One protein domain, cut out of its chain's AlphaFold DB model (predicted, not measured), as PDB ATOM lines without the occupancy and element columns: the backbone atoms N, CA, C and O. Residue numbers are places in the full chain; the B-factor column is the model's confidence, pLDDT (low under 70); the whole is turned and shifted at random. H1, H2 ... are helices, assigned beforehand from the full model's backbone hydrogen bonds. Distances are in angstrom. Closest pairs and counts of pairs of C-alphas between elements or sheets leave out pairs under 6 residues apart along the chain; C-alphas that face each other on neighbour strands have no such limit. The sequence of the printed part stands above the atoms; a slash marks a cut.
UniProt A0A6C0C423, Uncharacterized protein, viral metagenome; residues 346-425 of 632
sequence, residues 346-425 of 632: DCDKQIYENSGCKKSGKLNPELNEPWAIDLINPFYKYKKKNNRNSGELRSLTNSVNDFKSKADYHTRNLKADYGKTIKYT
ATOM      1  N   ASP A 346      89.586-142.739 215.615       92.75
ATOM      2  CA  ASP A 346      90.025-141.684 214.693       92.75
ATOM      3  C   ASP A 346      89.006-140.530 214.579       92.75
ATOM      4  O   ASP A 346      89.400-139.397 214.322       92.75
ATOM      5  N   CYS A 347      87.709-140.785 214.800       93.19
ATOM      6  CA  CYS A 347      86.698-139.727 214.831       93.19
ATOM      7  C   CYS A 347      86.807-138.880 216.104       93.19
ATOM      8  O   CYS A 347      86.744-137.655 216.027       93.19
ATOM      9  N   ASP A 348      87.034-139.509 217.267       91.50
ATOM     10  CA  ASP A 348      87.285-138.780 218.519       91.50
ATOM     11  C   ASP A 348      88.494-137.841 218.353       91.50
ATOM     12  O   ASP A 348      88.430-136.663 218.716       91.50
ATOM     13  N   LYS A 349      89.569-138.350 217.733       93.38
ATOM     14  CA  LYS A 349      90.773-137.576 217.412       93.38
ATOM     15  C   LYS A 349      90.470-136.401 216.485       93.38
ATOM     16  O   LYS A 349      90.833-135.276 216.808       93.38
ATOM     17  N   GLN A 350      89.768-136.642 215.378       94.62
ATOM     18  CA  GLN A 350      89.421-135.585 214.428       94.62
ATOM     19  C   GLN A 350      88.563-134.488 215.076       94.62
ATOM     20  O   GLN A 350      88.814-133.306 214.852       94.62
ATOM     21  N   ILE A 351      87.574-134.848 215.904       94.12
ATOM     22  CA  ILE A 351      86.753-133.873 216.644       94.12
ATOM     23  C   ILE A 351      87.627-133.029 217.574       94.12
ATOM     24  O   ILE A 351      87.477-131.808 217.624       94.12
ATOM     25  N   TYR A 352      88.549-133.666 218.298       94.62
ATOM     26  CA  TYR A 352      89.466-132.965 219.187       94.62
ATOM     27  C   TYR A 352      90.388-132.004 218.427       94.62
ATOM     28  O   TYR A 352      90.489-130.836 218.799       94.62
ATOM     29  N   GLU A 353      91.018-132.460 217.344       95.12
ATOM     30  CA  GLU A 353      91.902-131.636 216.511       95.12
ATOM     31  C   GLU A 353      91.151-130.440 215.906       95.12
ATOM     32  O   GLU A 353      91.622-129.303 215.993       95.12
ATOM     33  N   ASN A 354      89.936-130.666 215.399       95.81
ATOM     34  CA  ASN A 354      89.092-129.621 214.817       95.81
ATOM     35  C   ASN A 354      88.613-128.580 215.840       95.81
ATOM     36  O   ASN A 354      88.299-127.456 215.457       95.81
ATOM     37  N   SER A 355      88.574-128.917 217.134       95.56
ATOM     38  CA  SER A 355      88.217-127.954 218.184       95.56
ATOM     39  C   SER A 355      89.285-126.875 218.412       95.56
ATOM     40  O   SER A 355      89.035-125.885 219.098       95.56
ATOM     41  N   GLY A 356      90.500-127.056 217.880       96.06
ATOM     42  CA  GLY A 356      91.621-126.137 218.088       96.06
ATOM     43  C   GLY A 356      92.290-126.261 219.463       96.06
ATOM     44  O   GLY A 356      93.102-125.403 219.832       96.06
ATOM     45  N   CYS A 357      91.968-127.300 220.237       94.94
ATOM     46  CA  CYS A 357      92.724-127.651 221.436       94.94
ATOM     47  C   CYS A 357      94.153-128.112 221.098       94.94
ATOM     48  O   CYS A 357      94.466-128.538 219.988       94.94
ATOM     49  N   LYS A 358      95.068-127.974 222.061       94.94
ATOM     50  CA  LYS A 358      96.483-128.340 221.910       94.94
ATOM     51  C   LYS A 358      96.669-129.826 222.197       94.94
ATOM     52  O   LYS A 358      96.038-130.352 223.098       94.94
ATOM     53  N   LYS A 359      97.621-130.486 221.528       93.50
ATOM     54  CA  LYS A 359      97.925-131.919 221.745       93.50
ATOM     55  C   LYS A 359      98.252-132.276 223.204       93.50
ATOM     56  O   LYS A 359      97.966-133.389 223.627       93.50
ATOM     57  N   SER A 360      98.824-131.337 223.958       91.94
ATOM     58  CA  SER A 360      99.117-131.462 225.392       91.94
ATOM     59  C   SER A 360      97.879-131.398 226.291       91.94
ATOM     60  O   SER A 360      97.976-131.705 227.478       91.94
ATOM     61  N   GLY A 361      96.735-130.949 225.770       91.69
ATOM     62  CA  GLY A 361      95.489-130.828 226.515       91.69
ATOM     63  C   GLY A 361      95.027-132.174 227.033       91.69
ATOM     64  O   GLY A 361      94.904-133.121 226.269       91.69
ATOM     65  N   LYS A 362      94.727-132.258 228.328       89.31
ATOM     66  CA  LYS A 362      94.339-133.517 228.981       89.31
ATOM     67  C   LYS A 362      93.029-134.105 228.437       89.31
ATOM     68  O   LYS A 362      92.782-135.288 228.609       89.31
ATOM     69  N   LEU A 363      92.209-133.309 227.745       89.31
ATOM     70  CA  LEU A 363      91.020-133.790 227.039       89.31
ATOM     71  C   LEU A 363      91.352-134.535 225.729       89.31
ATOM     72  O   LEU A 363      90.470-135.178 225.163       89.31
ATOM     73  N   ASN A 364      92.597-134.464 225.249       91.38
ATOM     74  CA  ASN A 364      93.034-135.172 224.054       91.38
ATOM     75  C   ASN A 364      92.782-136.682 224.226       91.38
ATOM     76  O   ASN A 364      93.333-137.274 225.158       91.38
ATOM     77  N   PRO A 365      91.989-137.321 223.344       88.62
ATOM     78  CA  PRO A 365      91.695-138.747 223.442       88.62
ATOM     79  C   PRO A 365      92.943-139.639 223.345       88.62
ATOM     80  O   PRO A 365      92.856-140.810 223.711       88.62
ATOM     81  N   GLU A 366      94.075-139.120 222.855       88.69
ATOM     82  CA  GLU A 366      95.377-139.809 222.778       88.69
ATOM     83  C   GLU A 366      96.155-139.859 224.093       88.69
ATOM     84  O   GLU A 366      97.110-140.624 224.202       88.69
ATOM     85  N   LEU A 367      95.767-139.079 225.102       83.81
ATOM     86  CA  LEU A 367      96.423-139.122 226.403       83.81
ATOM     87  C   LEU A 367      95.752-140.158 227.308       83.81
ATOM     88  O   LEU A 367      94.530-140.230 227.385       83.81
ATOM     89  N   ASN A 368      96.559-140.907 228.063       66.88
ATOM     90  CA  ASN A 368      96.090-141.882 229.060       66.88
ATOM     91  C   ASN A 368      95.636-141.236 230.391       66.88
ATOM     92  O   ASN A 368      95.265-141.942 231.326       66.88
ATOM     93  N   GLU A 369      95.626-139.901 230.486       65.44
ATOM     94  CA  GLU A 369      95.259-139.145 231.698       65.44
ATOM     95  C   GLU A 369      94.068-138.167 231.536       65.44
ATOM     96  O   GLU A 369      94.116-137.040 232.041       65.44
ATOM     97  N   PRO A 370      92.959-138.539 230.871       55.88
ATOM     98  CA  PRO A 370      91.813-137.645 230.717       55.88
ATOM     99  C   PRO A 370      91.041-137.390 232.018       55.88
ATOM    100  O   PRO A 370      90.189-136.506 232.064       55.88
ATOM    101  N   TRP A 371      91.317-138.173 233.065       52.88
ATOM    102  CA  TRP A 371      90.670-138.110 234.377       52.88
ATOM    103  C   TRP A 371      91.307-137.086 235.326       52.88
ATOM    104  O   TRP A 371      90.765-136.842 236.401       52.88
ATOM    105  N   ALA A 372      92.426-136.458 234.944       54.03
ATOM    106  CA  ALA A 372      93.151-135.494 235.781       54.03
ATOM    107  C   ALA A 372      92.399-134.162 236.002       54.03
ATOM    108  O   ALA A 372      92.953-133.211 236.551       54.03
ATOM    109  N   ILE A 373      91.149-134.059 235.544       61.25
ATOM    110  CA  ILE A 373      90.325-132.858 235.620       61.25
ATOM    111  C   ILE A 373      88.967-133.248 236.196       61.25
ATOM    112  O   ILE A 373      88.329-134.180 235.714       61.25
ATOM    113  N   ASP A 374      88.486-132.482 237.176       69.44
ATOM    114  CA  ASP A 374      87.144-132.608 237.772       69.44
ATOM    115  C   ASP A 374      86.019-132.144 236.823       69.44
ATOM    116  O   ASP A 374      85.092-131.436 237.216       69.44
ATOM    117  N   LEU A 375      86.123-132.486 235.541       76.56
ATOM    118  CA  LEU A 375      85.130-132.226 234.512       76.56
ATOM    119  C   LEU A 375      84.792-133.549 233.831       76.56
ATOM    120  O   LEU A 375      85.667-134.352 233.518       76.56
ATOM    121  N   ILE A 376      83.503-133.768 233.571       81.62
ATOM    122  CA  ILE A 376      83.052-134.951 232.839       81.62
ATOM    123  C   ILE A 376      83.634-134.880 231.427       81.62
ATOM    124  O   ILE A 376      83.278-133.988 230.654       81.62
ATOM    125  N   ASN A 377      84.505-135.829 231.080       84.44
ATOM    126  CA  ASN A 377      85.061-135.902 229.738       84.44
ATOM    127  C   ASN A 377      83.932-136.212 228.726       84.44
ATOM    128  O   ASN A 377      83.290-137.266 228.832       84.44
ATOM    129  N   PRO A 378      83.682-135.339 227.732       86.31
ATOM    130  CA  PRO A 378      82.642-135.544 226.735       86.31
ATOM    131  C   PRO A 378      82.813-136.848 225.936       86.31
ATOM    132  O   PRO A 378      81.815-137.498 225.633       86.31
ATOM    133  N   PHE A 379      84.037-137.315 225.673       85.88
ATOM    134  CA  PHE A 379      84.277-138.584 224.973       85.88
ATOM    135  C   PHE A 379      83.847-139.819 225.785       85.88
ATOM    136  O   PHE A 379      83.472-140.829 225.188       85.88
ATOM    137  N   TYR A 380      83.843-139.738 227.124       81.88
ATOM    138  CA  TYR A 380      83.275-140.780 227.993       81.88
ATOM    139  C   TYR A 380      81.764-140.628 228.178       81.88
ATOM    140  O   TYR A 380      81.050-141.632 228.219       81.88
ATOM    141  N   LYS A 381      81.268-139.384 228.254       78.81
ATOM    142  CA  LYS A 381      79.833-139.081 228.361       78.81
ATOM    143  C   LYS A 381      79.057-139.627 227.160       78.81
ATOM    144  O   LYS A 381      78.045-140.303 227.335       78.81
ATOM    145  N   TYR A 382      79.539-139.354 225.949       74.06
ATOM    146  CA  TYR A 382      78.910-139.796 224.705       74.06
ATOM    147  C   TYR A 382      79.502-141.144 224.277       74.06
ATOM    148  O   TYR A 382      80.540-141.200 223.607       74.06
ATOM    149  N   LYS A 383      78.845-142.237 224.698       66.06
ATOM    150  CA  LYS A 383      79.291-143.625 224.477       66.06
ATOM    151  C   LYS A 383      79.512-143.916 222.987       66.06
ATOM    152  O   LYS A 383      78.757-143.472 222.133       66.06
ATOM    153  N   LYS A 384      80.481-144.782 222.673       69.19
ATOM    154  CA  LYS A 384      80.814-145.228 221.299       69.19
ATOM    155  C   LYS A 384      79.768-146.164 220.662       69.19
ATOM    156  O   LYS A 384      80.112-146.949 219.781       69.19
ATOM    157  N   LYS A 385      78.521-146.157 221.151       61.06
ATOM    158  CA  LYS A 385      77.559-147.231 220.877       61.06
ATOM    159  C   LYS A 385      77.026-147.216 219.446       61.06
ATOM    160  O   LYS A 385      76.823-148.312 218.955       61.06
ATOM    161  N   ASN A 386      76.893-146.059 218.784       59.56
ATOM    162  CA  ASN A 386      76.599-145.948 217.346       59.56
ATOM    163  C   ASN A 386      77.064-144.590 216.781       59.56
ATOM    164  O   ASN A 386      76.827-143.571 217.421       59.56
ATOM    165  N   ASN A 387      77.681-144.544 215.587       68.06
ATOM    166  CA  ASN A 387      77.989-143.264 214.907       68.06
ATOM    167  C   ASN A 387      76.806-142.718 214.082       68.06
ATOM    168  O   ASN A 387      76.850-141.594 213.593       68.06
ATOM    169  N   ARG A 388      75.738-143.519 213.952       61.34
ATOM    170  CA  ARG A 388      74.520-143.207 213.186       61.34
ATOM    171  C   ARG A 388      73.659-142.114 213.812       61.34
ATOM    172  O   ARG A 388      72.859-141.499 213.118       61.34
ATOM    173  N   ASN A 389      73.794-141.877 215.118       68.50
ATOM    174  CA  ASN A 389      73.060-140.808 215.779       68.50
ATOM    175  C   ASN A 389      73.819-139.487 215.599       68.50
ATOM    176  O   ASN A 389      74.610-139.079 216.452       68.50
ATOM    177  N   SER A 390      73.575-138.823 214.466       71.50
ATOM    178  CA  SER A 390      74.152-137.512 214.143       71.50
ATOM    179  C   SER A 390      73.933-136.481 215.262       71.50
ATOM    180  O   SER A 390      74.785-135.617 215.474       71.50
ATOM    181  N   GLY A 391      72.856-136.615 216.049       81.06
ATOM    182  CA  GLY A 391      72.578-135.786 217.222       81.06
ATOM    183  C   GLY A 391      73.585-135.967 218.364       81.06
ATOM    184  O   GLY A 391      74.059-134.975 218.927       81.06
ATOM    185  N   GLU A 392      73.977-137.202 218.690       84.06
ATOM    186  CA  GLU A 392      75.000-137.470 219.715       84.06
ATOM    187  C   GLU A 392      76.385-137.003 219.262       84.06
ATOM    188  O   GLU A 392      77.119-136.404 220.049       84.06
ATOM    189  N   LEU A 393      76.732-137.217 217.991       87.69
ATOM    190  CA  LEU A 393      78.007-136.768 217.427       87.69
ATOM    191  C   LEU A 393      78.115-135.235 217.406       87.69
ATOM    192  O   LEU A 393      79.147-134.668 217.778       87.69
ATOM    193  N   ARG A 394      77.023-134.556 217.035       89.31
ATOM    194  CA  ARG A 394      76.913-133.095 217.122       89.31
ATOM    195  C   ARG A 394      77.013-132.621 218.569       89.31
ATOM    196  O   ARG A 394      77.734-131.668 218.843       89.31
ATOM    197  N   SER A 395      76.359-133.308 219.505       90.75
ATOM    198  CA  SER A 395      76.426-132.988 220.938       90.75
ATOM    199  C   SER A 395      77.834-133.156 221.511       90.75
ATOM    200  O   SER A 395      78.283-132.314 222.293       90.75
ATOM    201  N   LEU A 396      78.553-134.202 221.095       90.94
ATOM    202  CA  LEU A 396      79.961-134.404 221.422       90.94
ATOM    203  C   LEU A 396      80.811-133.252 220.877       90.94
ATOM    204  O   LEU A 396      81.532-132.620 221.643       90.94
ATOM    205  N   THR A 397      80.679-132.945 219.586       92.94
ATOM    206  CA  THR A 397      81.426-131.860 218.927       92.94
ATOM    207  C   THR A 397      81.180-130.518 219.617       92.94
ATOM    208  O   THR A 397      82.127-129.827 219.987       92.94
ATOM    209  N   ASN A 398      79.915-130.188 219.892       94.50
ATOM    210  CA  ASN A 398      79.533-128.983 220.626       94.50
ATOM    211  C   ASN A 398      80.136-128.960 222.033       94.50
ATOM    212  O   ASN A 398      80.607-127.918 222.473       94.50
ATOM    213  N   SER A 399      80.157-130.101 222.727       93.00
ATOM    214  CA  SER A 399      80.750-130.189 224.062       93.00
ATOM    215  C   SER A 399      82.257-129.944 224.019       93.00
ATOM    216  O   SER A 399      82.763-129.173 224.821       93.00
ATOM    217  N   VAL A 400      82.993-130.536 223.075       93.62
ATOM    218  CA  VAL A 400      84.444-130.294 222.947       93.62
ATOM    219  C   VAL A 400      84.725-128.824 222.588       93.62
ATOM    220  O   VAL A 400      85.600-128.198 223.189       93.62
ATOM    221  N   ASN A 401      83.930-128.234 221.692       95.81
ATOM    222  CA  ASN A 401      84.036-126.814 221.338       95.81
ATOM    223  C   ASN A 401      83.683-125.877 222.506       95.81
ATOM    224  O   ASN A 401      84.292-124.813 222.652       95.81
ATOM    225  N   ASP A 402      82.745-126.265 223.372       94.81
ATOM    226  CA  ASP A 402      82.431-125.544 224.609       94.81
ATOM    227  C   ASP A 402      83.633-125.538 225.569       94.81
ATOM    228  O   ASP A 402      83.981-124.488 226.109       94.81
ATOM    229  N   PHE A 403      84.354-126.660 225.706       92.94
ATOM    230  CA  PHE A 403      85.604-126.697 226.478       92.94
ATOM    231  C   PHE A 403      86.659-125.738 225.915       92.94
ATOM    232  O   PHE A 403      87.289-125.019 226.695       92.94
ATOM    233  N   LYS A 404      86.839-125.683 224.587       95.19
ATOM    234  CA  LYS A 404      87.740-124.710 223.943       95.19
ATOM    235  C   LYS A 404      87.312-123.274 224.236       95.19
ATOM    236  O   LYS A 404      88.126-122.467 224.682       95.19
ATOM    237  N   SER A 405      86.036-122.971 224.022       95.88
ATOM    238  CA  SER A 405      85.481-121.625 224.193       95.88
ATOM    239  C   SER A 405      85.626-121.142 225.636       95.88
ATOM    240  O   SER A 405      86.047-120.009 225.878       95.88
ATOM    241  N   LYS A 406      85.365-122.022 226.609       93.94
ATOM    242  CA  LYS A 406      85.577-121.746 228.033       93.94
ATOM    243  C   LYS A 406      87.054-121.591 228.370       93.94
ATOM    244  O   LYS A 406      87.395-120.672 229.109       93.94
ATOM    245  N   ALA A 407      87.935-122.420 227.810       93.44
ATOM    246  CA  ALA A 407      89.375-122.268 227.999       93.44
ATOM    247  C   ALA A 407      89.860-120.891 227.519       93.44
ATOM    248  O   ALA A 407      90.585-120.212 228.249       93.44
ATOM    249  N   ASP A 408      89.410-120.433 226.350       93.88
ATOM    250  CA  ASP A 408      89.768-119.115 225.812       93.88
ATOM    251  C   ASP A 408      89.182-117.972 226.640       93.88
ATOM    252  O   ASP A 408      89.889-117.024 226.989       93.88
ATOM    253  N   TYR A 409      87.894-118.064 226.987       94.00
ATOM    254  CA  TYR A 409      87.221-117.082 227.833       94.00
ATOM    255  C   TYR A 409      87.949-116.908 229.167       94.00
ATOM    256  O   TYR A 409      88.265-115.784 229.559       94.00
ATOM    257  N   HIS A 410      88.257-118.015 229.838       90.06
ATOM    258  CA  HIS A 410      88.928-117.991 231.128       90.06
ATOM    259  C   HIS A 410      90.395-117.559 231.022       90.06
ATOM    260  O   HIS A 410      90.877-116.847 231.895       90.06
ATOM    261  N   THR A 411      91.086-117.883 229.923       89.69
ATOM    262  CA  THR A 411      92.444-117.374 229.663       89.69
ATOM    263  C   THR A 411      92.465-115.848 229.535       89.69
ATOM    264  O   THR A 411      93.395-115.208 230.016       89.69
ATOM    265  N   ARG A 412      91.432-115.244 228.932       90.38
ATOM    266  CA  ARG A 412      91.292-113.777 228.857       90.38
ATOM    267  C   ARG A 412      90.860-113.149 230.187       90.38
ATOM    268  O   ARG A 412      91.191-112.002 230.451       90.38
ATOM    269  N   ASN A 413      90.163-113.906 231.035       88.62
ATOM    270  CA  ASN A 413      89.558-113.433 232.284       88.62
ATOM    271  C   ASN A 413      90.117-114.159 233.521       88.62
ATOM    272  O   ASN A 413      89.365-114.558 234.413       88.62
ATOM    273  N   LEU A 414      91.446-114.309 233.588       85.19
ATOM    274  CA  LEU A 414      92.155-115.106 234.605       85.19
ATOM    275  C   LEU A 414      91.733-114.800 236.052       85.19
ATOM    276  O   LEU A 414      91.667-115.704 236.881       85.19
ATOM    277  N   LYS A 415      91.447-113.529 236.367       82.25
ATOM    278  CA  LYS A 415      91.111-113.083 237.730       82.25
ATOM    279  C   LYS A 415      89.670-113.393 238.155       82.25
ATOM    280  O   LYS A 415      89.399-113.379 239.352       82.25
ATOM    281  N   ALA A 416      88.756-113.659 237.219       80.56
ATOM    282  CA  ALA A 416      87.333-113.825 237.529       80.56
ATOM    283  C   ALA A 416      87.042-115.148 238.256       80.56
ATOM    284  O   ALA A 416      86.333-115.170 239.260       80.56
ATOM    285  N   ASP A 417      87.605-116.253 237.760       82.44
ATOM    286  CA  ASP A 417      87.485-117.578 238.374       82.44
ATOM    287  C   ASP A 417      88.688-118.444 237.979       82.44
ATOM    288  O   ASP A 417      88.671-119.195 236.997       82.44
ATOM    289  N   TYR A 418      89.785-118.280 238.714       84.31
ATOM    290  CA  TYR A 418      91.055-118.918 238.377       84.31
ATOM    291  C   TYR A 418      91.015-120.451 238.528       84.31
ATOM    292  O   TYR A 418      91.638-121.157 237.737       84.31
ATOM    293  N   GLY A 419      90.199-120.982 239.447       81.94
ATOM    294  CA  GLY A 419      89.976-122.427 239.587       81.94
ATOM    295  C   GLY A 419      89.346-123.041 238.334       81.94
ATOM    296  O   GLY A 419      89.881-123.989 237.754       81.94
ATOM    297  N   LYS A 420      88.264-122.433 237.816       85.62
ATOM    298  CA  LYS A 420      87.701-122.826 236.507       85.62
ATOM    299  C   LYS A 420      88.695-122.631 235.371       85.62
ATOM    300  O   LYS A 420      88.751-123.464 234.467       85.62
ATOM    301  N   THR A 421      89.483-121.561 235.433       88.75
ATOM    302  CA  THR A 421      90.496-121.269 234.421       88.75
ATOM    303  C   THR A 421      91.476-122.423 234.284       88.75
ATOM    304  O   THR A 421      91.587-122.961 233.186       88.75
ATOM    305  N   ILE A 422      92.071-122.887 235.388       86.00
ATOM    306  CA  ILE A 422      92.963-124.054 235.391       86.00
ATOM    307  C   ILE A 422      92.285-125.268 234.761       86.00
ATOM    308  O   ILE A 422      92.866-125.895 233.877       86.00
ATOM    309  N   LYS A 423      91.054-125.594 235.180       87.50
ATOM    310  CA  LYS A 423      90.342-126.787 234.693       87.50
ATOM    311  C   LYS A 423      90.201-126.766 233.171       87.50
ATOM    312  O   LYS A 423      90.608-127.720 232.506       87.50
ATOM    313  N   TYR A 424      89.688-125.679 232.595       91.44
ATOM    314  CA  TYR A 424      89.481-125.591 231.147       91.44
ATOM    315  C   TYR A 424      90.790-125.446 230.355       91.44
ATOM    316  O   TYR A 424      90.950-126.095 229.317       91.44
ATOM    317  N   THR A 425      91.764-124.669 230.839       91.06
ATOM    318  CA  THR A 425      93.054-124.513 230.145       91.06
ATOM    319  C   THR A 425      93.908-125.770 230.216       91.06
ATOM    320  O   THR A 425      94.609-126.071 229.256       91.06
TER     321      THR A 425
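AT A GLANCE: This is residues 346 to 425 of the 632 residues of an uncharacterized protein of viral metagenome (UniProt A0A6C0C423). One long helix, H3, makes the longest axis; H4 folds back on its later part, short H2 packs on residues 396 to 400, and a long loop joins H2 to H1. The printed part has 80 residues with four named helices, H1 to H4 in chain order, and no named strand: all helix, compact, radius of gyration of the C-alphas 12.9 A, spans 42 by 25 by 19 A.

HOW THE PARTS SIT: H1, residues 346 to 354, only just touches residues 397 to 400 of H3, residues 390 to 412, with 3 pairs of C-alphas within 8 A, the closest Ile 351 and Thr 397, 6.1 A. H2, residues 378 to 381, touches H3; the closest C-alphas, Pro 378 and Leu 396, are 6.1 A apart. H4, residues 418 to 425, touches residues 403 to 411 of H3, opposite ways at a steep tilt of 49 degrees; the closest C-alphas, Ala 407 and Tyr 424, are 4.6 A apart. In H1, H3 and H4 every O i to N i+4 pair is within hydrogen-bond range; H2 is too short for one.

IN THESE COORDINATES: H3 runs 32.8 A from C-alpha 390 at (74.152, -137.512, 214.143) to C-alpha 412 at (91.292, -113.777, 228.857).

THE WHOLE: The printed part has no cut. The link H1 to H2 is long, 23 residues. Residues 368 to 374 and 383 to 389 have pLDDT under 70.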